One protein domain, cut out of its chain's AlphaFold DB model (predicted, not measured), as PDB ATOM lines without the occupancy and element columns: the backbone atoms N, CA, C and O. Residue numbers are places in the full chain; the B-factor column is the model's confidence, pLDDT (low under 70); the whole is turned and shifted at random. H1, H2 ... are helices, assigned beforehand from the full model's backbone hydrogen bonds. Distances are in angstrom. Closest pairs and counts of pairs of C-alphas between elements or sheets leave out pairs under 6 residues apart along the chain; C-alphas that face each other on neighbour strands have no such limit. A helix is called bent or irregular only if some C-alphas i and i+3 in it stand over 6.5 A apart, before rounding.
ATOM      1  N   GLU A   2     204.013 178.672 130.980       86.31
ATOM      2  CA  GLU A   2     205.319 178.975 131.610       86.31
ATOM      3  C   GLU A   2     205.820 180.414 131.418       86.31
ATOM      4  O   GLU A   2     206.189 181.080 132.379       86.31
ATOM      5  N   LYS A   3     205.726 180.959 130.197       86.62
ATOM      6  CA  LYS A   3     206.081 182.366 129.937       86.62
ATOM      7  C   LYS A   3     205.280 183.353 130.798       86.62
ATOM      8  O   LYS A   3     205.858 184.300 131.316       86.62
ATOM      9  N   LEU A   4     203.976 183.113 130.977       87.62
ATOM     10  CA  LEU A   4     203.109 183.944 131.819       87.62
ATOM     11  C   LEU A   4     203.403 183.743 133.312       87.62
ATOM     12  O   LEU A   4     203.375 184.712 134.056       87.62
ATOM     13  N   LYS A   5     203.756 182.532 133.757       90.00
ATOM     14  CA  LYS A   5     204.171 182.273 135.150       90.00
ATOM     15  C   LYS A   5     205.465 183.013 135.505       90.00
ATOM     16  O   LYS A   5     205.573 183.593 136.587       90.00
ATOM     17  N   CYS A   6     206.434 183.038 134.590       89.44
ATOM     18  CA  CYS A   6     207.734 183.678 134.809       89.44
ATOM     19  C   CYS A   6     207.650 185.200 134.971       89.44
ATOM     20  O   CYS A   6     208.440 185.769 135.720       89.44
ATOM     21  N   VAL A   7     206.703 185.860 134.300       91.44
ATOM     22  CA  VAL A   7     206.533 187.323 134.369       91.44
ATOM     23  C   VAL A   7     205.779 187.791 135.618       91.44
ATOM     24  O   VAL A   7     205.759 188.989 135.889       91.44
ATOM     25  N   VAL A   8     205.176 186.881 136.394       92.31
ATOM     26  CA  VAL A   8     204.490 187.235 137.646       92.31
ATOM     27  C   VAL A   8     205.534 187.562 138.728       92.31
ATOM     28  O   VAL A   8     206.336 186.689 139.075       92.31
ATOM     29  N   PRO A   9     205.531 188.782 139.303       93.44
ATOM     30  CA  PRO A   9     206.453 189.169 140.367       93.44
ATOM     31  C   PRO A   9     206.299 188.313 141.628       93.44
ATOM     32  O   PRO A   9     205.182 187.971 142.019       93.44
ATOM     33  N   ASP A  10     207.394 188.079 142.354       91.94
ATOM     34  CA  ASP A  10     207.397 187.245 143.570       91.94
ATOM     35  C   ASP A  10     206.478 187.772 144.679       91.94
ATOM     36  O   ASP A  10     205.959 187.007 145.492       91.94
ATOM     37  N   ARG A  11     206.226 189.087 144.706       92.88
ATOM     38  CA  ARG A  11     205.231 189.686 145.608       92.88
ATOM     39  C   ARG A  11     203.817 189.185 145.305       92.88
ATOM     40  O   ARG A  11     203.063 188.935 146.237       92.88
ATOM     41  N   LEU A  12     203.448 189.068 144.028       90.88
ATOM     42  CA  LEU A  12     202.142 188.538 143.635       90.88
ATOM     43  C   LEU A  12     202.090 187.021 143.818       90.88
ATOM     44  O   LEU A  12     201.081 186.534 144.307       90.88
ATOM     45  N   LYS A  13     203.180 186.288 143.546       91.81
ATOM     46  CA  LYS A  13     203.247 184.840 143.822       91.81
ATOM     47  C   LYS A  13     203.009 184.515 145.299       91.81
ATOM     48  O   LYS A  13     202.184 183.661 145.589       91.81
ATOM     49  N   ARG A  14     203.640 185.249 146.225       91.31
ATOM     50  CA  ARG A  14     203.381 185.091 147.671       91.31
ATOM     51  C   ARG A  14     201.936 185.402 148.055       91.31
ATOM     52  O   ARG A  14     201.342 184.673 148.833       91.31
ATOM     53  N   ARG A  15     201.333 186.436 147.453       92.12
ATOM     54  CA  ARG A  15     199.903 186.725 147.660       92.12
ATOM     55  C   ARG A  15     198.994 185.591 147.178       92.12
ATOM     56  O   ARG A  15     197.962 185.380 147.790       92.12
ATOM     57  N   VAL A  16     199.353 184.897 146.095       89.94
ATOM     58  CA  VAL A  16     198.614 183.721 145.596       89.94
ATOM     59  C   VAL A  16     198.805 182.510 146.514       89.94
ATOM     60  O   VAL A  16     197.891 181.721 146.714       89.94
ATOM     61  N   GLU A  17     199.997 182.334 147.073       89.88
ATOM     62  CA  GLU A  17     200.272 181.257 148.027       89.88
ATOM     63  C   GLU A  17     199.384 181.383 149.275       89.88
ATOM     64  O   GLU A  17     198.688 180.431 149.643       89.88
ATOM     65  N   GLU A  18     199.343 182.585 149.847       88.81
ATOM     66  CA  GLU A  18     198.637 182.915 151.089       88.81
ATOM     67  C   GLU A  18     197.126 183.167 150.906       88.81
ATOM     68  O   GLU A  18     196.420 183.327 151.898       88.81
ATOM     69  N   SER A  19     196.609 183.210 149.671       88.00
ATOM     70  CA  SER A  19     195.219 183.606 149.408       88.00
ATOM     71  C   SER A  19     194.185 182.553 149.802       88.00
ATOM     72  O   SER A  19     194.376 181.339 149.619       88.00
ATOM     73  N   HIS A  20     193.028 183.053 150.232       85.06
ATOM     74  CA  HIS A  20     191.789 182.303 150.413       85.06
ATOM     75  C   HIS A  20     190.721 182.723 149.390       85.06
ATOM     76  O   HIS A  20     190.935 183.608 148.564       85.06
ATOM     77  N   VAL A  21     189.560 182.059 149.430       79.56
ATOM     78  CA  VAL A  21     188.437 182.299 148.501       79.56
ATOM     79  C   VAL A  21     187.996 183.770 148.509       79.56
ATOM     80  O   VAL A  21     187.706 184.330 147.455       79.56
ATOM     81  N   ASP A  22     188.029 184.425 149.671       81.12
ATOM     82  CA  ASP A  22     187.626 185.829 149.823       81.12
ATOM     83  C   ASP A  22     188.593 186.815 149.135       81.12
ATOM     84  O   ASP A  22     188.209 187.930 148.779       81.12
ATOM     85  N   ASP A  23     189.842 186.405 148.891       84.81
ATOM     86  CA  ASP A  23     190.870 187.239 148.258       84.81
ATOM     87  C   ASP A  23     190.824 187.191 146.721       84.81
ATOM     88  O   ASP A  23     191.485 188.001 146.054       84.81
ATOM     89  N   LEU A  24     190.060 186.251 146.144       84.00
ATOM     90  CA  LEU A  24     190.019 185.987 144.701       84.00
ATOM     91  C   LEU A  24     189.730 187.244 143.856       84.00
ATOM     92  O   LEU A  24     190.455 187.442 142.877       84.00
ATOM     93  N   PRO A  25     188.762 188.126 144.185       84.44
ATOM     94  CA  PRO A  25     188.464 189.309 143.365       84.44
ATOM     95  C   PRO A  25     189.628 190.306 143.292       84.44
ATOM     96  O   PRO A  25     190.021 190.773 142.216       84.44
ATOM     97  N   SER A  26     190.251 190.592 144.441       88.00
ATOM     98  CA  SER A  26     191.396 191.511 144.540       88.00
ATOM     99  C   SER A  26     192.635 190.956 143.835       88.00
ATOM    100  O   SER A  26     193.371 191.679 143.147       88.00
ATOM    101  N   LEU A  27     192.874 189.653 143.992       87.94
ATOM    102  CA  LEU A  27     194.012 188.968 143.396       87.94
ATOM    103  C   LEU A  27     193.868 188.860 141.875       87.94
ATOM    104  O   LEU A  27     194.794 189.235 141.150       87.94
ATOM    105  N   SER A  28     192.691 188.451 141.396       87.75
ATOM    106  CA  SER A  28     192.355 188.408 139.971       87.75
ATOM    107  C   SER A  28     192.443 189.791 139.329       87.75
ATOM    108  O   SER A  28     193.025 189.912 138.255       87.75
ATOM    109  N   SER A  29     191.991 190.854 140.007       89.50
ATOM    110  CA  SER A  29     192.175 192.241 139.544       89.50
ATOM    111  C   SER A  29     193.653 192.610 139.375       89.50
ATOM    112  O   SER A  29     194.045 193.182 138.358       89.50
ATOM    113  N   SER A  30     194.488 192.256 140.359       92.06
ATOM    114  CA  SER A  30     195.927 192.562 140.346       92.06
ATOM    115  C   SER A  30     196.659 191.832 139.209       92.06
ATOM    116  O   SER A  30     197.496 192.421 138.525       92.06
ATOM    117  N   LEU A  31     196.347 190.549 139.001       91.81
ATOM    118  CA  LEU A  31     196.931 189.732 137.932       91.81
ATOM    119  C   LEU A  31     196.425 190.154 136.549       91.81
ATOM    120  O   LEU A  31     197.212 190.219 135.606       91.81
ATOM    121  N   LEU A  32     195.142 190.500 136.433       91.56
ATOM    122  CA  LEU A  32     194.553 191.012 135.200       91.56
ATOM    123  C   LEU A  32     195.233 192.314 134.761       91.56
ATOM    124  O   LEU A  32     195.657 192.416 133.612       91.56
ATOM    125  N   GLN A  33     195.403 193.276 135.673       92.38
ATOM    126  CA  GLN A  33     196.125 194.521 135.383       92.38
ATOM    127  C   GLN A  33     197.569 194.264 134.940       92.38
ATOM    128  O   GLN A  33     198.043 194.893 133.994       92.38
ATOM    129  N   LEU A  34     198.260 193.322 135.591       93.31
ATOM    130  CA  LEU A  34     199.603 192.924 135.183       93.31
ATOM    131  C   LEU A  34     199.600 192.393 133.744       93.31
ATOM    132  O   LEU A  34     200.364 192.890 132.921       93.31
ATOM    133  N   PHE A  35     198.752 191.419 133.412       93.00
ATOM    134  CA  PHE A  35     198.745 190.813 132.076       93.00
ATOM    135  C   PHE A  35     198.306 191.780 130.976       93.00
ATOM    136  O   PHE A  35     198.898 191.770 129.896       93.00
ATOM    137  N   LEU A  36     197.378 192.692 131.270       90.94
ATOM    138  CA  LEU A  36     197.000 193.792 130.378       90.94
ATOM    139  C   LEU A  36     198.140 194.782 130.091       90.94
ATOM    140  O   LEU A  36     198.070 195.533 129.125       90.94
ATOM    141  N   SER A  37     199.211 194.794 130.885       91.69
ATOM    142  CA  SER A  37     200.400 195.603 130.583       91.69
ATOM    143  C   SER A  37     201.414 194.888 129.677       91.69
ATOM    144  O   SER A  37     202.365 195.510 129.205       91.69
ATOM    145  N   LEU A  38     201.233 193.587 129.411       91.56
ATOM    146  CA  LEU A  38     202.213 192.761 128.705       91.56
ATOM    147  C   LEU A  38     201.856 192.580 127.218       91.56
ATOM    148  O   LEU A  38     200.839 191.960 126.896       91.56
ATOM    149  N   PRO A  39     202.726 192.987 126.274       88.12
ATOM    150  CA  PRO A  39     202.501 192.756 124.843       88.12
ATOM    151  C   PRO A  39     202.373 191.268 124.483       88.12
ATOM    152  O   PRO A  39     201.548 190.887 123.659       88.12
ATOM    153  N   GLN A  40     203.146 190.410 125.155       86.19
ATOM    154  CA  GLN A  40     203.125 188.958 124.939       86.19
ATOM    155  C   GLN A  40     201.765 188.332 125.273       86.19
ATOM    156  O   GLN A  40     201.383 187.336 124.664       86.19
ATOM    157  N   PHE A  41     201.037 188.906 126.234       88.75
ATOM    158  CA  PHE A  41     199.698 188.442 126.585       88.75
ATOM    159  C   PHE A  41     198.700 188.763 125.469       88.75
ATOM    160  O   PHE A  41     197.950 187.887 125.055       88.75
ATOM    161  N   HIS A  42     198.752 189.972 124.905       86.50
ATOM    162  CA  HIS A  42     197.897 190.360 123.778       86.50
ATOM    163  C   HIS A  42     198.158 189.504 122.542       86.50
ATOM    164  O   HIS A  42     197.212 189.077 121.887       86.50
ATOM    165  N   GLN A  43     199.428 189.200 122.257       83.50
ATOM    166  CA  GLN A  43     199.781 188.273 121.187       83.50
ATOM    167  C   GLN A  43     199.182 186.881 121.437       83.50
ATOM    168  O   GLN A  43     198.554 186.324 120.545       83.50
ATOM    169  N   LEU A  44     199.313 186.342 122.656       84.12
ATOM    170  CA  LEU A  44     198.734 185.046 123.017       84.12
ATOM    171  C   LEU A  44     197.208 185.024 122.836       84.12
ATOM    172  O   LEU A  44     196.676 184.075 122.266       84.12
ATOM    173  N   ILE A  45     196.502 186.050 123.321       81.56
ATOM    174  CA  ILE A  45     195.046 186.154 123.153       81.56
ATOM    175  C   ILE A  45     194.689 186.273 121.674       81.56
ATOM    176  O   ILE A  45     193.790 185.574 121.223       81.56
ATOM    177  N   SER A  46     195.424 187.075 120.902       78.00
ATOM    178  CA  SER A  46     195.220 187.190 119.458       78.00
ATOM    179  C   SER A  46     195.440 185.867 118.727       78.00
ATOM    180  O   SER A  46     194.764 185.635 117.740       78.00
ATOM    181  N   GLU A  47     196.361 185.011 119.169       75.94
ATOM    182  CA  GLU A  47     196.580 183.679 118.586       75.94
ATOM    183  C   GLU A  47     195.469 182.688 118.985       75.94
ATOM    184  O   GLU A  47     195.067 181.838 118.189       75.94
ATOM    185  N   LEU A  48     194.949 182.791 120.212       76.00
ATOM    186  CA  LEU A  48     193.883 181.925 120.735       76.00
ATOM    187  C   LEU A  48     192.488 182.302 120.228       76.00
ATOM    188  O   LEU A  48     191.631 181.429 120.078       76.00
ATOM    189  N   ALA A  49     192.271 183.589 119.992       68.31
ATOM    190  CA  ALA A  49     191.012 184.197 119.591       68.31
ATOM    191  C   ALA A  49     191.120 184.853 118.202       68.31
ATOM    192  O   ALA A  49     190.409 185.806 117.918       68.31
ATOM    193  N   ALA A  50     192.046 184.386 117.356       62.88
ATOM    194  CA  ALA A  50     192.233 184.922 116.012       62.88
ATOM    195  C   ALA A  50     190.947 184.797 115.184       62.88
ATOM    196  O   ALA A  50     190.295 183.754 115.186       62.88
ATOM    197  N   GLU A  51     190.623 185.835 114.411       55.66
ATOM    198  CA  GLU A  51     189.480 185.790 113.505       55.66
ATOM    199  C   GLU A  51     189.667 184.731 112.397       55.66
ATOM    200  O   GLU A  51     190.770 184.610 111.836       55.66
ATOM    201  N   PRO A  52     188.578 184.052 111.974       49.75
ATOM    202  CA  PRO A  52     188.577 183.086 110.870       49.75
ATOM    203  C   PRO A  52     189.231 183.594 109.577       49.75
ATOM    204  O   PRO A  52     189.807 182.812 108.819       49.75
ATOM    205  N   ALA A  53     189.156 184.906 109.327       45.47
ATOM    206  CA  ALA A  53     189.641 185.552 108.110       45.47
ATOM    207  C   ALA A  53     191.172 185.510 107.949       45.47
ATOM    208  O   ALA A  53     191.672 185.649 106.834       45.47
ATOM    209  N   THR A  54     191.928 185.295 109.029       53.19
ATOM    210  CA  THR A  54     193.398 185.350 108.979       53.19
ATOM    211  C   THR A  54     194.065 184.045 108.530       53.19
ATOM    212  O   THR A  54     195.286 184.027 108.398       53.19
ATOM    213  N   GLN A  55     193.317 182.950 108.291       47.66
ATOM    214  CA  GLN A  55     193.838 181.598 107.959       47.66
ATOM    215  C   GLN A  55     194.910 181.040 108.928       47.66
ATOM    216  O   GLN A  55     195.375 179.915 108.754       47.66
ATOM    217  N   ALA A  56     195.261 181.775 109.983       45.69
ATOM    218  CA  ALA A  56     196.285 181.444 110.969       45.69
ATOM    219  C   ALA A  56     195.759 180.532 112.086       45.69
ATOM    220  O   ALA A  56     196.442 180.281 113.080       45.69
ATOM    221  N   GLY A  57     194.535 180.035 111.934       53.44
ATOM    222  CA  GLY A  57     193.890 179.255 112.959       53.44
ATOM    223  C   GLY A  57     194.382 177.820 113.033       53.44
ATOM    224  O   GLY A  57     194.241 177.061 112.075       53.44
ATOM    225  N   LEU A  58     194.883 177.404 114.199       62.41
ATOM    226  CA  LEU A  58     195.406 176.048 114.438       62.41
ATOM    227  C   LEU A  58     194.384 174.931 114.159       62.41
ATOM    228  O   LEU A  58     194.775 173.797 113.892       62.41
ATOM    229  N   CYS A  59     193.085 175.238 114.209       71.88
ATOM    230  CA  CYS A  59     192.005 174.311 113.860       71.88
ATOM    231  C   CYS A  59     191.219 174.713 112.602       71.88
ATOM    232  O   CYS A  59     190.109 174.221 112.392       71.88
ATOM    233  N   GLY A  60     191.756 175.608 111.774       76.12
ATOM    234  CA  GLY A  60     191.140 175.999 110.509       76.12
ATOM    235  C   GLY A  60     191.120 174.863 109.484       76.12
ATOM    236  O   GLY A  60     191.864 173.878 109.581       76.12
ATOM    237  N   VAL A 323     187.433 180.016 117.059       59.22
ATOM    238  CA  VAL A 323     188.101 180.265 118.345       59.22
ATOM    239  C   VAL A 323     188.907 179.033 118.762       59.22
ATOM    240  O   VAL A 323     188.381 177.931 118.915       59.22
ATOM    241  N   HIS A 324     190.221 179.198 118.914       69.25
ATOM    242  CA  HIS A 324     191.177 178.090 119.053       69.25
ATOM    243  C   HIS A 324     191.365 177.599 120.482       69.25
ATOM    244  O   HIS A 324     192.029 176.581 120.702       69.25
ATOM    245  N   TRP A 325     190.803 178.287 121.472       75.62
ATOM    246  CA  TRP A 325     191.041 177.963 122.873       75.62
ATOM    247  C   TRP A 325     190.673 176.519 123.264       75.62
ATOM    248  O   TRP A 325     191.470 175.936 124.000       75.62
ATOM    249  N   PRO A 326     189.634 175.838 122.724       77.69
ATOM    250  CA  PRO A 326     189.388 174.429 123.050       77.69
ATOM    251  C   PRO A 326     190.465 173.490 122.496       77.69
ATOM    252  O   PRO A 326     190.701 172.399 123.024       77.69
ATOM    253  N   ALA A 327     191.151 173.896 121.425       76.19
ATOM    254  CA  ALA A 327     192.271 173.151 120.865       76.19
ATOM    255  C   ALA A 327     193.457 173.133 121.840       76.19
ATOM    256  O   ALA A 327     194.069 172.083 122.065       76.19
ATOM    257  N   ILE A 328     193.753 174.300 122.420       79.25
ATOM    258  CA  ILE A 328     195.003 174.574 123.133       79.25
ATOM    259  C   ILE A 328     194.846 174.414 124.641       79.25
ATOM    260  O   ILE A 328     195.682 173.750 125.262       79.25
ATOM    261  N   LEU A 329     193.784 174.967 125.230       84.38
ATOM    262  CA  LEU A 329     193.595 174.965 126.675       84.38
ATOM    263  C   LEU A 329     193.447 173.533 127.228       84.38
ATOM    264  O   LEU A 329     193.108 172.595 126.490       84.38
ATOM    265  N   PRO A 330     193.794 173.326 128.508       86.94
ATOM    266  CA  PRO A 330     193.523 172.082 129.221       86.94
ATOM    267  C   PRO A 330     192.030 171.721 129.233       86.94
ATOM    268  O   PRO A 330     191.173 172.598 129.164       86.94
ATOM    269  N   SER A 331     191.707 170.427 129.280       85.38
ATOM    270  CA  SER A 331     190.323 169.943 129.148       85.38
ATOM    271  C   SER A 331     189.397 170.422 130.270       85.38
ATOM    272  O   SER A 331     188.240 170.718 130.004       85.38
ATOM    273  N   ASP A 332     189.908 170.531 131.488       83.56
ATOM    274  CA  ASP A 332     189.257 171.120 132.663       83.56
ATOM    275  C   ASP A 332     188.915 172.602 132.455       83.56
ATOM    276  O   ASP A 332     187.779 173.006 132.687       83.56
ATOM    277  N   VAL A 333     189.843 173.392 131.910       85.12
ATOM    278  CA  VAL A 333     189.585 174.802 131.561       85.12
ATOM    279  C   VAL A 333     188.540 174.906 130.444       85.12
ATOM    280  O   VAL A 333     187.678 175.785 130.468       85.12
ATOM    281  N   VAL A 334     188.579 173.984 129.476       84.19
ATOM    282  CA  VAL A 334     187.572 173.917 128.407       84.19
ATOM    283  C   VAL A 334     186.188 173.596 128.959       84.19
ATOM    284  O   VAL A 334     185.212 174.255 128.599       84.19
ATOM    285  N   LEU A 335     186.111 172.623 129.865       84.62
ATOM    286  CA  LEU A 335     184.878 172.251 130.546       84.62
ATOM    287  C   LEU A 335     184.317 173.420 131.362       84.62
ATOM    288  O   LEU A 335     183.131 173.711 131.244       84.62
ATOM    289  N   ALA A 336     185.159 174.132 132.118       82.00
ATOM    290  CA  ALA A 336     184.747 175.319 132.866       82.00
ATOM    291  C   ALA A 336     184.139 176.387 131.940       82.00
ATOM    292  O   ALA A 336     183.050 176.893 132.208       82.00
ATOM    293  N   GLY A 337     184.781 176.663 130.799       81.38
ATOM    294  CA  GLY A 337     184.242 177.579 129.792       81.38
ATOM    295  C   GLY A 337     182.869 177.153 129.270       81.38
ATOM    296  O   GLY A 337     181.962 177.974 129.169       81.38
ATOM    297  N   ARG A 338     182.681 175.859 128.997       81.69
ATOM    298  CA  ARG A 338     181.404 175.298 128.527       81.69
ATOM    299  C   ARG A 338     180.291 175.404 129.572       81.69
ATOM    300  O   ARG A 338     179.172 175.786 129.234       81.69
ATOM    301  N   VAL A 339     180.608 175.145 130.843       80.69
ATOM    302  CA  VAL A 339     179.679 175.328 131.972       80.69
ATOM    303  C   VAL A 339     179.218 176.786 132.065       80.69
ATOM    304  O   VAL A 339     178.020 177.037 132.218       80.69
ATOM    305  N   VAL A 340     180.141 177.744 131.930       77.81
ATOM    306  CA  VAL A 340     179.830 179.183 131.948       77.81
ATOM    307  C   VAL A 340     178.876 179.534 130.812       77.81
ATOM    308  O   VAL A 340     177.804 180.075 131.072       77.81
ATOM    309  N   VAL A 341     179.211 179.152 129.576       76.81
ATOM    310  CA  VAL A 341     178.379 179.418 128.389       76.81
ATOM    311  C   VAL A 341     176.972 178.855 128.566       76.81
ATOM    312  O   VAL A 341     175.996 179.583 128.406       76.81
ATOM    313  N   LYS A 342     176.848 177.592 128.987       76.75
ATOM    314  CA  LYS A 342     175.539 176.967 129.209       76.75
ATOM    315  C   LYS A 342     174.728 177.676 130.297       76.75
ATOM    316  O   LYS A 342     173.519 177.849 130.153       76.75
ATOM    317  N   THR A 343     175.385 178.119 131.369       75.00
ATOM    318  CA  THR A 343     174.725 178.868 132.450       75.00
ATOM    319  C   THR A 343     174.148 180.188 131.936       75.00
ATOM    320  O   THR A 343     173.057 180.588 132.347       75.00
ATOM    321  N   MET A 344     174.862 180.856 131.030       71.81
ATOM    322  CA  MET A 344     174.424 182.110 130.414       71.81
ATOM    323  C   MET A 344     173.246 181.896 129.458       71.81
ATOM    324  O   MET A 344     172.252 182.616 129.542       71.81
ATOM    325  N   GLU A 345     173.303 180.860 128.615       70.88
ATOM    326  CA  GLU A 345     172.218 180.524 127.683       70.88
ATOM    327  C   GLU A 345     170.896 180.218 128.400       70.88
ATOM    328  O   GLU A 345     169.837 180.677 127.971       70.88
ATOM    329  N   GLN A 346     170.942 179.491 129.522       70.56
ATOM    330  CA  GLN A 346     169.746 179.122 130.291       70.56
ATOM    331  C   GLN A 346     169.060 180.313 130.979       70.56
ATOM    332  O   GLN A 346     167.858 180.258 131.237       70.56
ATOM    333  N   LYS A 347     169.798 181.383 131.301       64.81
ATOM    334  CA  LYS A 347     169.268 182.539 132.046       64.81
ATOM    335  C   LYS A 347     168.774 183.683 131.156       64.81
ATOM    336  O   LYS A 347     168.120 184.588 131.666       64.81
ATOM    337  N   GLY A 348     169.047 183.653 129.849       56.00
ATOM    338  CA  GLY A 348     168.524 184.627 128.878       56.00
ATOM    339  C   GLY A 348     169.009 186.077 129.054       56.00
ATOM    340  O   GLY A 348     168.521 186.960 128.352       56.00
ATOM    341  N   GLN A 349     169.949 186.337 129.969       52.59
ATOM    342  CA  GLN A 349     170.605 187.628 130.198       52.59
ATOM    343  C   GLN A 349     172.105 187.403 130.407       52.59
ATOM    344  O   GLN A 349     172.505 186.583 131.231       52.59
ATOM    345  N   PHE A 350     172.921 188.146 129.660       50.19
ATOM    346  CA  PHE A 350     174.383 188.036 129.644       50.19
ATOM    347  C   PHE A 350     175.088 189.145 130.451       50.19
ATOM    348  O   PHE A 350     176.312 189.191 130.481       50.19
ATOM    349  N   THR A 351     174.341 190.051 131.089       46.41
ATOM    350  CA  THR A 351     174.877 191.317 131.624       46.41
ATOM    351  C   THR A 351     175.554 191.217 132.988       46.41
ATOM    352  O   THR A 351     176.320 192.108 133.331       46.41
ATOM    353  N   ASP A 352     175.327 190.139 133.737       51.78
ATOM    354  CA  ASP A 352     176.044 189.837 134.973       51.78
ATOM    355  C   ASP A 352     176.506 188.386 134.899       51.78
ATOM    356  O   ASP A 352     175.679 187.481 134.752       51.78
ATOM    357  N   VAL A 353     177.818 188.143 134.996       52.44
ATOM    358  CA  VAL A 353     178.310 186.782 135.225       52.44
ATOM    359  C   VAL A 353     177.673 186.351 136.556       52.44
ATOM    360  O   VAL A 353     177.919 186.998 137.583       52.44
ATOM    361  N   PRO A 354     176.752 185.364 136.558       53.78
ATOM    362  CA  PRO A 354     176.054 184.987 137.778       53.78
ATOM    363  C   PRO A 354     177.093 184.547 138.800       53.78
ATOM    364  O   PRO A 354     178.151 184.090 138.397       53.78
ATOM    365  N   ASN A 355     176.795 184.632 140.097       62.59
ATOM    366  CA  ASN A 355     177.682 184.141 141.152       62.59
ATOM    367  C   ASN A 355     177.913 182.619 140.958       62.59
ATOM    368  O   ASN A 355     177.188 181.772 141.492       62.59
ATOM    369  N   LEU A 356     178.850 182.262 140.067       60.38
ATOM    370  CA  LEU A 356     179.116 180.902 139.590       60.38
ATOM    371  C   LEU A 356     179.610 180.062 140.763       60.38
ATOM    372  O   LEU A 356     179.240 178.898 140.885       60.38
ATOM    373  N   SER A 357     180.340 180.701 141.675       59.50
ATOM    374  CA  SER A 357     180.725 180.189 142.985       59.50
ATOM    375  C   SER A 357     179.527 179.694 143.806       59.50
ATOM    376  O   SER A 357     179.547 178.562 144.280       59.50
ATOM    377  N   GLU A 358     178.454 180.479 143.934       59.25
ATOM    378  CA  GLU A 358     177.242 180.080 144.667       59.25
ATOM    379  C   GLU A 358     176.410 179.043 143.903       59.25
ATOM    380  O   GLU A 358     175.823 178.144 144.505       59.25
ATOM    381  N   THR A 359     176.379 179.145 142.572       57.50
ATOM    382  CA  THR A 359     175.575 178.264 141.709       57.50
ATOM    383  C   THR A 359     176.185 176.853 141.630       57.50
ATOM    384  O   THR A 359     175.485 175.842 141.759       57.50
ATOM    385  N   LEU A 360     177.507 176.766 141.466       59.03
ATOM    386  CA  LEU A 360     178.243 175.514 141.262       59.03
ATOM    387  C   LEU A 360     178.950 175.003 142.524       59.03
ATOM    388  O   LEU A 360     179.274 173.817 142.585       59.03
ATOM    389  N   GLY A 361     179.126 175.831 143.559       56.62
ATOM    390  CA  GLY A 361     179.683 175.410 144.848       56.62
ATOM    391  C   GLY A 361     181.105 174.846 144.762       56.62
ATOM    392  O   GLY A 361     181.431 173.940 145.522       56.62
ATOM    393  N   LEU A 362     181.921 175.331 143.818       58.47
ATOM    394  CA  LEU A 362     183.244 174.770 143.494       58.47
ATOM    395  C   LEU A 362     184.386 175.301 144.398       58.47
ATOM    396  O   LEU A 362     185.463 174.715 144.442       58.47
ATOM    397  N   CYS A 363     184.130 176.326 145.225       59.59
ATOM    398  CA  CYS A 363     185.161 177.027 146.010       59.59
ATOM    399  C   CYS A 363     185.897 176.184 147.066       59.59
ATOM    400  O   CYS A 363     186.958 176.594 147.543       59.59
ATOM    401  N   GLU A 364     185.332 175.055 147.508       61.94
ATOM    402  CA  GLU A 364     185.809 174.345 148.707       61.94
ATOM    403  C   GLU A 364     187.223 173.751 148.548       61.94
ATOM    404  O   GLU A 364     187.908 173.488 149.542       61.94
ATOM    405  N   SER A 365     187.698 173.571 147.310       69.88
ATOM    406  CA  SER A 365     189.034 173.039 147.017       69.88
ATOM    407  C   SER A 365     190.139 174.090 146.909       69.88
ATOM    408  O   SER A 365     191.298 173.728 147.118       69.88
ATOM    409  N   TYR A 366     189.832 175.367 146.646       79.12
ATOM    410  CA  TYR A 366     190.854 176.386 146.342       79.12
ATOM    411  C   TYR A 366     191.894 176.536 147.461       79.12
ATOM    412  O   TYR A 366     193.102 176.501 147.223       79.12
ATOM    413  N   SER A 367     191.437 176.605 148.716       78.88
ATOM    414  CA  SER A 367     192.314 176.746 149.889       78.88
ATOM    415  C   SER A 367     193.269 175.560 150.094       78.88
ATOM    416  O   SER A 367     194.254 175.697 150.812       78.88
ATOM    417  N   LYS A 368     192.990 174.400 149.482       81.44
ATOM    418  CA  LYS A 368     193.799 173.174 149.588       81.44
ATOM    419  C   LYS A 368     194.771 172.996 148.412       81.44
ATOM    420  O   LYS A 368     195.546 172.043 148.409       81.44
ATOM    421  N   MET A 369     194.719 173.871 147.405       84.12
ATOM    422  CA  MET A 369     195.566 173.783 146.214       84.12
ATOM    423  C   MET A 369     197.005 174.219 146.501       84.12
ATOM    424  O   MET A 369     197.255 175.097 147.328       84.12
ATOM    425  N   SER A 370     197.952 173.634 145.762       89.81
ATOM    426  CA  SER A 370     199.344 174.086 145.793       89.81
ATOM    427  C   SER A 370     199.463 175.535 145.283       89.81
ATOM    428  O   SER A 370     198.652 175.947 144.445       89.81
ATOM    429  N   PRO A 371     200.478 176.305 145.717       88.31
ATOM    430  CA  PRO A 371     200.676 177.681 145.250       88.31
ATOM    431  C   PRO A 371     200.800 177.789 143.726       88.31
ATOM    432  O   PRO A 371     200.280 178.719 143.111       88.31
ATOM    433  N   GLU A 372     201.451 176.805 143.103       89.00
ATOM    434  CA  GLU A 372     201.602 176.733 141.652       89.00
ATOM    435  C   GLU A 372     200.256 176.499 140.957       89.00
ATOM    436  O   GLU A 372     199.918 177.223 140.021       89.00
ATOM    437  N   SER A 373     199.447 175.565 141.464       88.50
ATOM    438  CA  SER A 373     198.112 175.288 140.921       88.50
ATOM    439  C   SER A 373     197.165 176.479 141.078       88.50
ATOM    440  O   SER A 373     196.405 176.768 140.157       88.50
ATOM    441  N   LYS A 374     197.218 177.201 142.209       89.50
ATOM    442  CA  LYS A 374     196.439 178.438 142.402       89.50
ATOM    443  C   LYS A 374     196.820 179.489 141.359       89.50
ATOM    444  O   LYS A 374     195.948 180.119 140.764       89.50
ATOM    445  N   LEU A 375     198.118 179.671 141.111       90.31
ATOM    446  CA  LEU A 375     198.596 180.633 140.120       90.31
ATOM    447  C   LEU A 375     198.149 180.253 138.705       90.31
ATOM    448  O   LEU A 375     197.660 181.109 137.972       90.31
ATOM    449  N   GLU A 376     198.297 178.984 138.326       90.88
ATOM    450  CA  GLU A 376     197.851 178.485 137.022       90.88
ATOM    451  C   GLU A 376     196.352 178.667 136.822       90.88
ATOM    452  O   GLU A 376     195.952 179.136 135.756       90.88
ATOM    453  N   LEU A 377     195.550 178.377 137.850       88.56
ATOM    454  CA  LEU A 377     194.108 178.589 137.835       88.56
ATOM    455  C   LEU A 377     193.779 180.043 137.493       88.56
ATOM    456  O   LEU A 377     193.092 180.284 136.509       88.56
ATOM    457  N   HIS A 378     194.353 181.018 138.204       89.06
ATOM    458  CA  HIS A 378     194.128 182.437 137.899       89.06
ATOM    459  C   HIS A 378     194.544 182.824 136.476       89.06
ATOM    460  O   HIS A 378     193.840 183.584 135.807       89.06
ATOM    461  N   ILE A 379     195.685 182.321 135.995       90.56
ATOM    462  CA  ILE A 379     196.144 182.608 134.631       90.56
ATOM    463  C   ILE A 379     195.160 182.029 133.612       90.56
ATOM    464  O   ILE A 379     194.783 182.725 132.669       90.56
ATOM    465  N   TYR A 380     194.733 180.778 133.793       90.31
ATOM    466  CA  TYR A 380     193.764 180.132 132.913       90.31
ATOM    467  C   TYR A 380     192.410 180.832 132.938       90.31
ATOM    468  O   TYR A 380     191.860 181.060 131.866       90.31
ATOM    469  N   SER A 381     191.918 181.243 134.105       88.06
ATOM    470  CA  SER A 381     190.674 182.004 134.252       88.06
ATOM    471  C   SER A 381     190.713 183.320 133.496       88.06
ATOM    472  O   SER A 381     189.770 183.646 132.781       88.06
ATOM    473  N   ILE A 382     191.821 184.060 133.598       89.12
ATOM    474  CA  ILE A 382     192.002 185.303 132.845       89.12
ATOM    475  C   ILE A 382     192.047 184.996 131.345       89.12
ATOM    476  O   ILE A 382     191.322 185.614 130.578       89.12
ATOM    477  N   VAL A 383     192.841 184.021 130.895       88.62
ATOM    478  CA  VAL A 383     192.903 183.664 129.465       88.62
ATOM    479  C   VAL A 383     191.530 183.235 128.934       88.62
ATOM    480  O   VAL A 383     191.120 183.688 127.865       88.62
ATOM    481  N   LEU A 384     190.808 182.401 129.684       85.75
ATOM    482  CA  LEU A 384     189.468 181.936 129.348       85.75
ATOM    483  C   LEU A 384     188.476 183.101 129.284       85.75
ATOM    484  O   LEU A 384     187.713 183.171 128.326       85.75
ATOM    485  N   LEU A 385     188.539 184.048 130.227       85.44
ATOM    486  CA  LEU A 385     187.722 185.264 130.234       85.44
ATOM    487  C   LEU A 385     187.848 186.036 128.916       85.44
ATOM    488  O   LEU A 385     186.838 186.397 128.320       85.44
ATOM    489  N   PHE A 386     189.074 186.247 128.431       83.62
ATOM    490  CA  PHE A 386     189.305 186.920 127.147       83.62
ATOM    491  C   PHE A 386     188.810 186.095 125.956       83.62
ATOM    492  O   PHE A 386     188.219 186.651 125.032       83.62
ATOM    493  N   CYS A 387     189.026 184.777 125.975       80.88
ATOM    494  CA  CYS A 387     188.558 183.892 124.909       80.88
ATOM    495  C   CYS A 387     187.024 183.898 124.806       80.88
ATOM    496  O   CYS A 387     186.478 184.001 123.707       80.88
ATOM    497  N   LEU A 388     186.330 183.837 125.946       78.62
ATOM    498  CA  LEU A 388     184.874 183.933 126.017       78.62
ATOM    499  C   LEU A 388     184.400 185.335 125.614       78.62
ATOM    500  O   LEU A 388     183.533 185.447 124.757       78.62
ATOM    501  N   HIS A 389     185.015 186.403 126.126       79.12
ATOM    502  CA  HIS A 389     184.659 187.770 125.737       79.12
ATOM    503  C   HIS A 389     184.748 187.989 124.219       79.12
ATOM    504  O   HIS A 389     183.861 188.595 123.627       79.12
ATOM    505  N   HIS A 390     185.781 187.449 123.566       75.19
ATOM    506  CA  HIS A 390     185.904 187.524 122.111       75.19
ATOM    507  C   HIS A 390     184.818 186.711 121.387       75.19
ATOM    508  O   HIS A 390     184.246 187.176 120.408       75.19
ATOM    509  N   SER A 391     184.507 185.512 121.887       69.94
ATOM    510  CA  SER A 391     183.524 184.604 121.272       69.94
ATOM    511  C   SER A 391     182.077 185.092 121.419       69.94
ATOM    512  O   SER A 391     181.238 184.772 120.581       69.94
ATOM    513  N   PHE A 392     181.778 185.841 122.484       68.19
ATOM    514  CA  PHE A 392     180.417 186.247 122.853       68.19
ATOM    515  C   PHE A 392     180.181 187.771 122.775       68.19
ATOM    516  O   PHE A 392     179.049 188.208 122.945       68.19
ATOM    517  N   SER A 393     181.202 188.578 122.428       58.78
ATOM    518  CA  SER A 393     181.152 190.057 122.360       58.78
ATOM    519  C   SER A 393     180.631 190.718 123.663       58.78
ATOM    520  O   SER A 393     180.486 190.041 124.672       58.78
ATOM    521  N   SER A 394     180.467 192.052 123.698       53.16
ATOM    522  CA  SER A 394     180.573 192.994 124.851       53.16
ATOM    523  C   SER A 394     179.749 192.777 126.143       53.16
ATOM    524  O   SER A 394     179.686 193.683 126.974       53.16
ATOM    525  N   GLU A 395     179.115 191.630 126.343       56.47
ATOM    526  CA  GLU A 395     178.244 191.350 127.488       56.47
ATOM    527  C   GLU A 395     179.015 190.785 128.697       56.47
ATOM    528  O   GLU A 395     178.631 191.042 129.836       56.47
ATOM    529  N   LEU A 396     180.167 190.124 128.484       67.25
ATOM    530  CA  LEU A 396     181.084 189.780 129.581       67.25
ATOM    531  C   LEU A 396     182.004 190.955 129.918       67.25
ATOM    532  O   LEU A 396     182.851 191.337 129.111       67.25
ATOM    533  N   SER A 397     181.919 191.491 131.131       72.31
ATOM    534  CA  SER A 397     182.857 192.520 131.579       72.31
ATOM    535  C   SER A 397     184.238 191.918 131.883       72.31
ATOM    536  O   SER A 397     184.375 190.997 132.690       72.31
ATOM    537  N   ILE A 398     185.290 192.442 131.241       80.31
ATOM    538  CA  ILE A 398     186.678 192.074 131.556       80.31
ATOM    539  C   ILE A 398     187.108 192.853 132.802       80.31
ATOM    540  O   ILE A 398     187.622 193.969 132.719       80.31
ATOM    541  N   ASN A 399     186.878 192.269 133.972       80.44
ATOM    542  CA  ASN A 399     187.310 192.808 135.259       80.44
ATOM    543  C   ASN A 399     187.757 191.671 136.197       80.44
ATOM    544  O   ASN A 399     187.657 190.484 135.871       80.44
ATOM    545  N   GLY A 400     188.311 192.041 137.353       74.44
ATOM    546  CA  GLY A 400     188.790 191.061 138.322       74.44
ATOM    547  C   GLY A 400     187.680 190.231 138.961       74.44
ATOM    548  O   GLY A 400     187.946 189.089 139.321       74.44
ATOM    549  N   ASP A 401     186.454 190.751 139.029       75.69
ATOM    550  CA  ASP A 401     185.297 190.031 139.567       75.69
ATOM    551  C   ASP A 401     184.911 188.872 138.636       75.69
ATOM    552  O   ASP A 401     184.901 187.719 139.071       75.69
ATOM    553  N   SER A 402     184.750 189.126 137.335       77.19
ATOM    554  CA  SER A 402     184.517 188.092 136.316       77.19
ATOM    555  C   SER A 402     185.649 187.062 136.273       77.19
ATOM    556  O   SER A 402     185.402 185.860 136.221       77.19
ATOM    557  N   ALA A 403     186.908 187.510 136.348       76.06
ATOM    558  CA  ALA A 403     188.057 186.603 136.395       76.06
ATOM    559  C   ALA A 403     188.079 185.754 137.680       76.06
ATOM    560  O   ALA A 403     188.471 184.586 137.645       76.06
ATOM    561  N   SER A 404     187.650 186.316 138.813       76.19
ATOM    562  CA  SER A 404     187.573 185.596 140.085       76.19
ATOM    563  C   SER A 404     186.509 184.514 140.068       76.19
ATOM    564  O   SER A 404     186.796 183.415 140.519       76.19
ATOM    565  N   GLN A 405     185.347 184.765 139.462       74.19
ATOM    566  CA  GLN A 405     184.273 183.777 139.355       74.19
ATOM    567  C   GLN A 405     184.646 182.569 138.484       74.19
ATOM    568  O   GLN A 405     184.129 181.480 138.706       74.19
ATOM    569  N   LEU A 406     185.558 182.749 137.522       74.38
ATOM    570  CA  LEU A 406     186.130 181.661 136.720       74.38
ATOM    571  C   LEU A 406     187.267 180.910 137.433       74.38
ATOM    572  O   LEU A 406     187.647 179.830 136.995       74.38
ATOM    573  N   SER A 407     187.824 181.481 138.508       64.69
ATOM    574  CA  SER A 407     188.947 180.919 139.282       64.69
ATOM    575  C   SER A 407     188.495 180.037 140.448       64.69
ATOM    576  O   SER A 407     189.234 179.903 141.422       64.69
ATOM    577  N   VAL A 408     187.279 179.492 140.375       58.28
ATOM    578  CA  VAL A 408     186.590 178.796 141.469       58.28
ATOM    579  C   VAL A 408     186.372 177.328 141.148       58.28
ATOM    580  O   VAL A 408     185.868 177.037 140.041       58.28
TER     581      VAL A 408
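This is residues 2 to 60 and 323 to 408 of the 408 residues of the protein "MYND-type domain-containing protein" of Gossypium barbadense (UniProt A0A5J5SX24). One long helix, H9, runs through the middle, and other helices gather round it, mostly crossed: H1 and H4 pack on one side, H6 on the opposite side, and H3 and H10 on a third. H2 packs on the first residues of H9. The printed part has 145 residues with ten named helices, H1 to H10 in chain order, and no named strand: all helix. It is compact, with a radius of gyration of the C-alphas of 14.9 A, and rounded, spanning 44 by 36 by 24 A.

Start at H1, residues 2 to 6: it only just touches the hub H9, residues 371 to 392, at 375 to 379 alone, with 3 pairs of C-alphas within 8 A, closest Lys 5 and Glu 376 at 7.6 A. H2, residues 10 to 17, touches H9 at 371 to 375 alone, about perpendicular at 87 degrees, closest C-alphas Glu 17 and Pro 371 at 4.5 A. H2 forms a helical hairpin with H3, residues 21 to 36, opposite ways at a shallow tilt of 33 degrees, only just short of steep; they only just touch, with 3 pairs, at 27 to 31 of H3 alone, closest C-alphas Val 16 and Leu 27 at 7.3 A. H4, residues 39 to 48, touches H9 at 383 to 387 alone, at a steep tilt of 61 degrees, closest C-alphas Ile 45 and Phe 386 at 7.0 A. H5, residues 325 to 328, touches no helix. In H6, residues 331 to 347, look at 333 to 337: these alone touch H9, at its 380 to 388 alone, closest C-alphas Gly 337 and Leu 384 at 6.8 A. H10, residues 400 to 406, touches H3, closest C-alphas Ser 29 and Gly 400 at 3.8 A, and only just touches H7, residues 356 to 360, with 3 pairs, closest C-alphas Leu 356 and Gln 405 at 5.9 A. H8, residues 363 to 368, only just touches H3, with 3 pairs, at Val 21 alone, whose C-alpha is 6.7 A from that of Cys 363. Every O i to N i+4 pair is within hydrogen-bond range in H1, H2, H4, H7, H9 and H10; H3 has 10 of 12, H6 12 of 13, H8 0 of 2 but 2 of 3 O i to N i+3 pairs, and H5 is too short.

Find C-alpha 2 at (205.319, 178.975, 131.610), where H1 begins. H3 measures 23.1 A, H4 14.4 A and H6 24.7 A. H3 and H8 are irregular: C-alphas 22 and 25 are 7.4 A apart, C-alphas 364 and 367 7.0 A. H9 runs 31.4 A from C-alpha 371 at (200.676, 177.681, 145.250). H10 ends at C-alpha 406, (186.130, 181.661, 136.720).

The C-alphas farthest apart, Glu 18 and Ala 53, are 44.0 A apart. Residues 61 to 322 are not printed; C-alphas 60 and 323 are 9.4 A apart. Of the links printed whole, none is long. Mean pLDDT of the printed part is 77.2; 39 residues are under 70, among them 49 to 58 and 347 to 365.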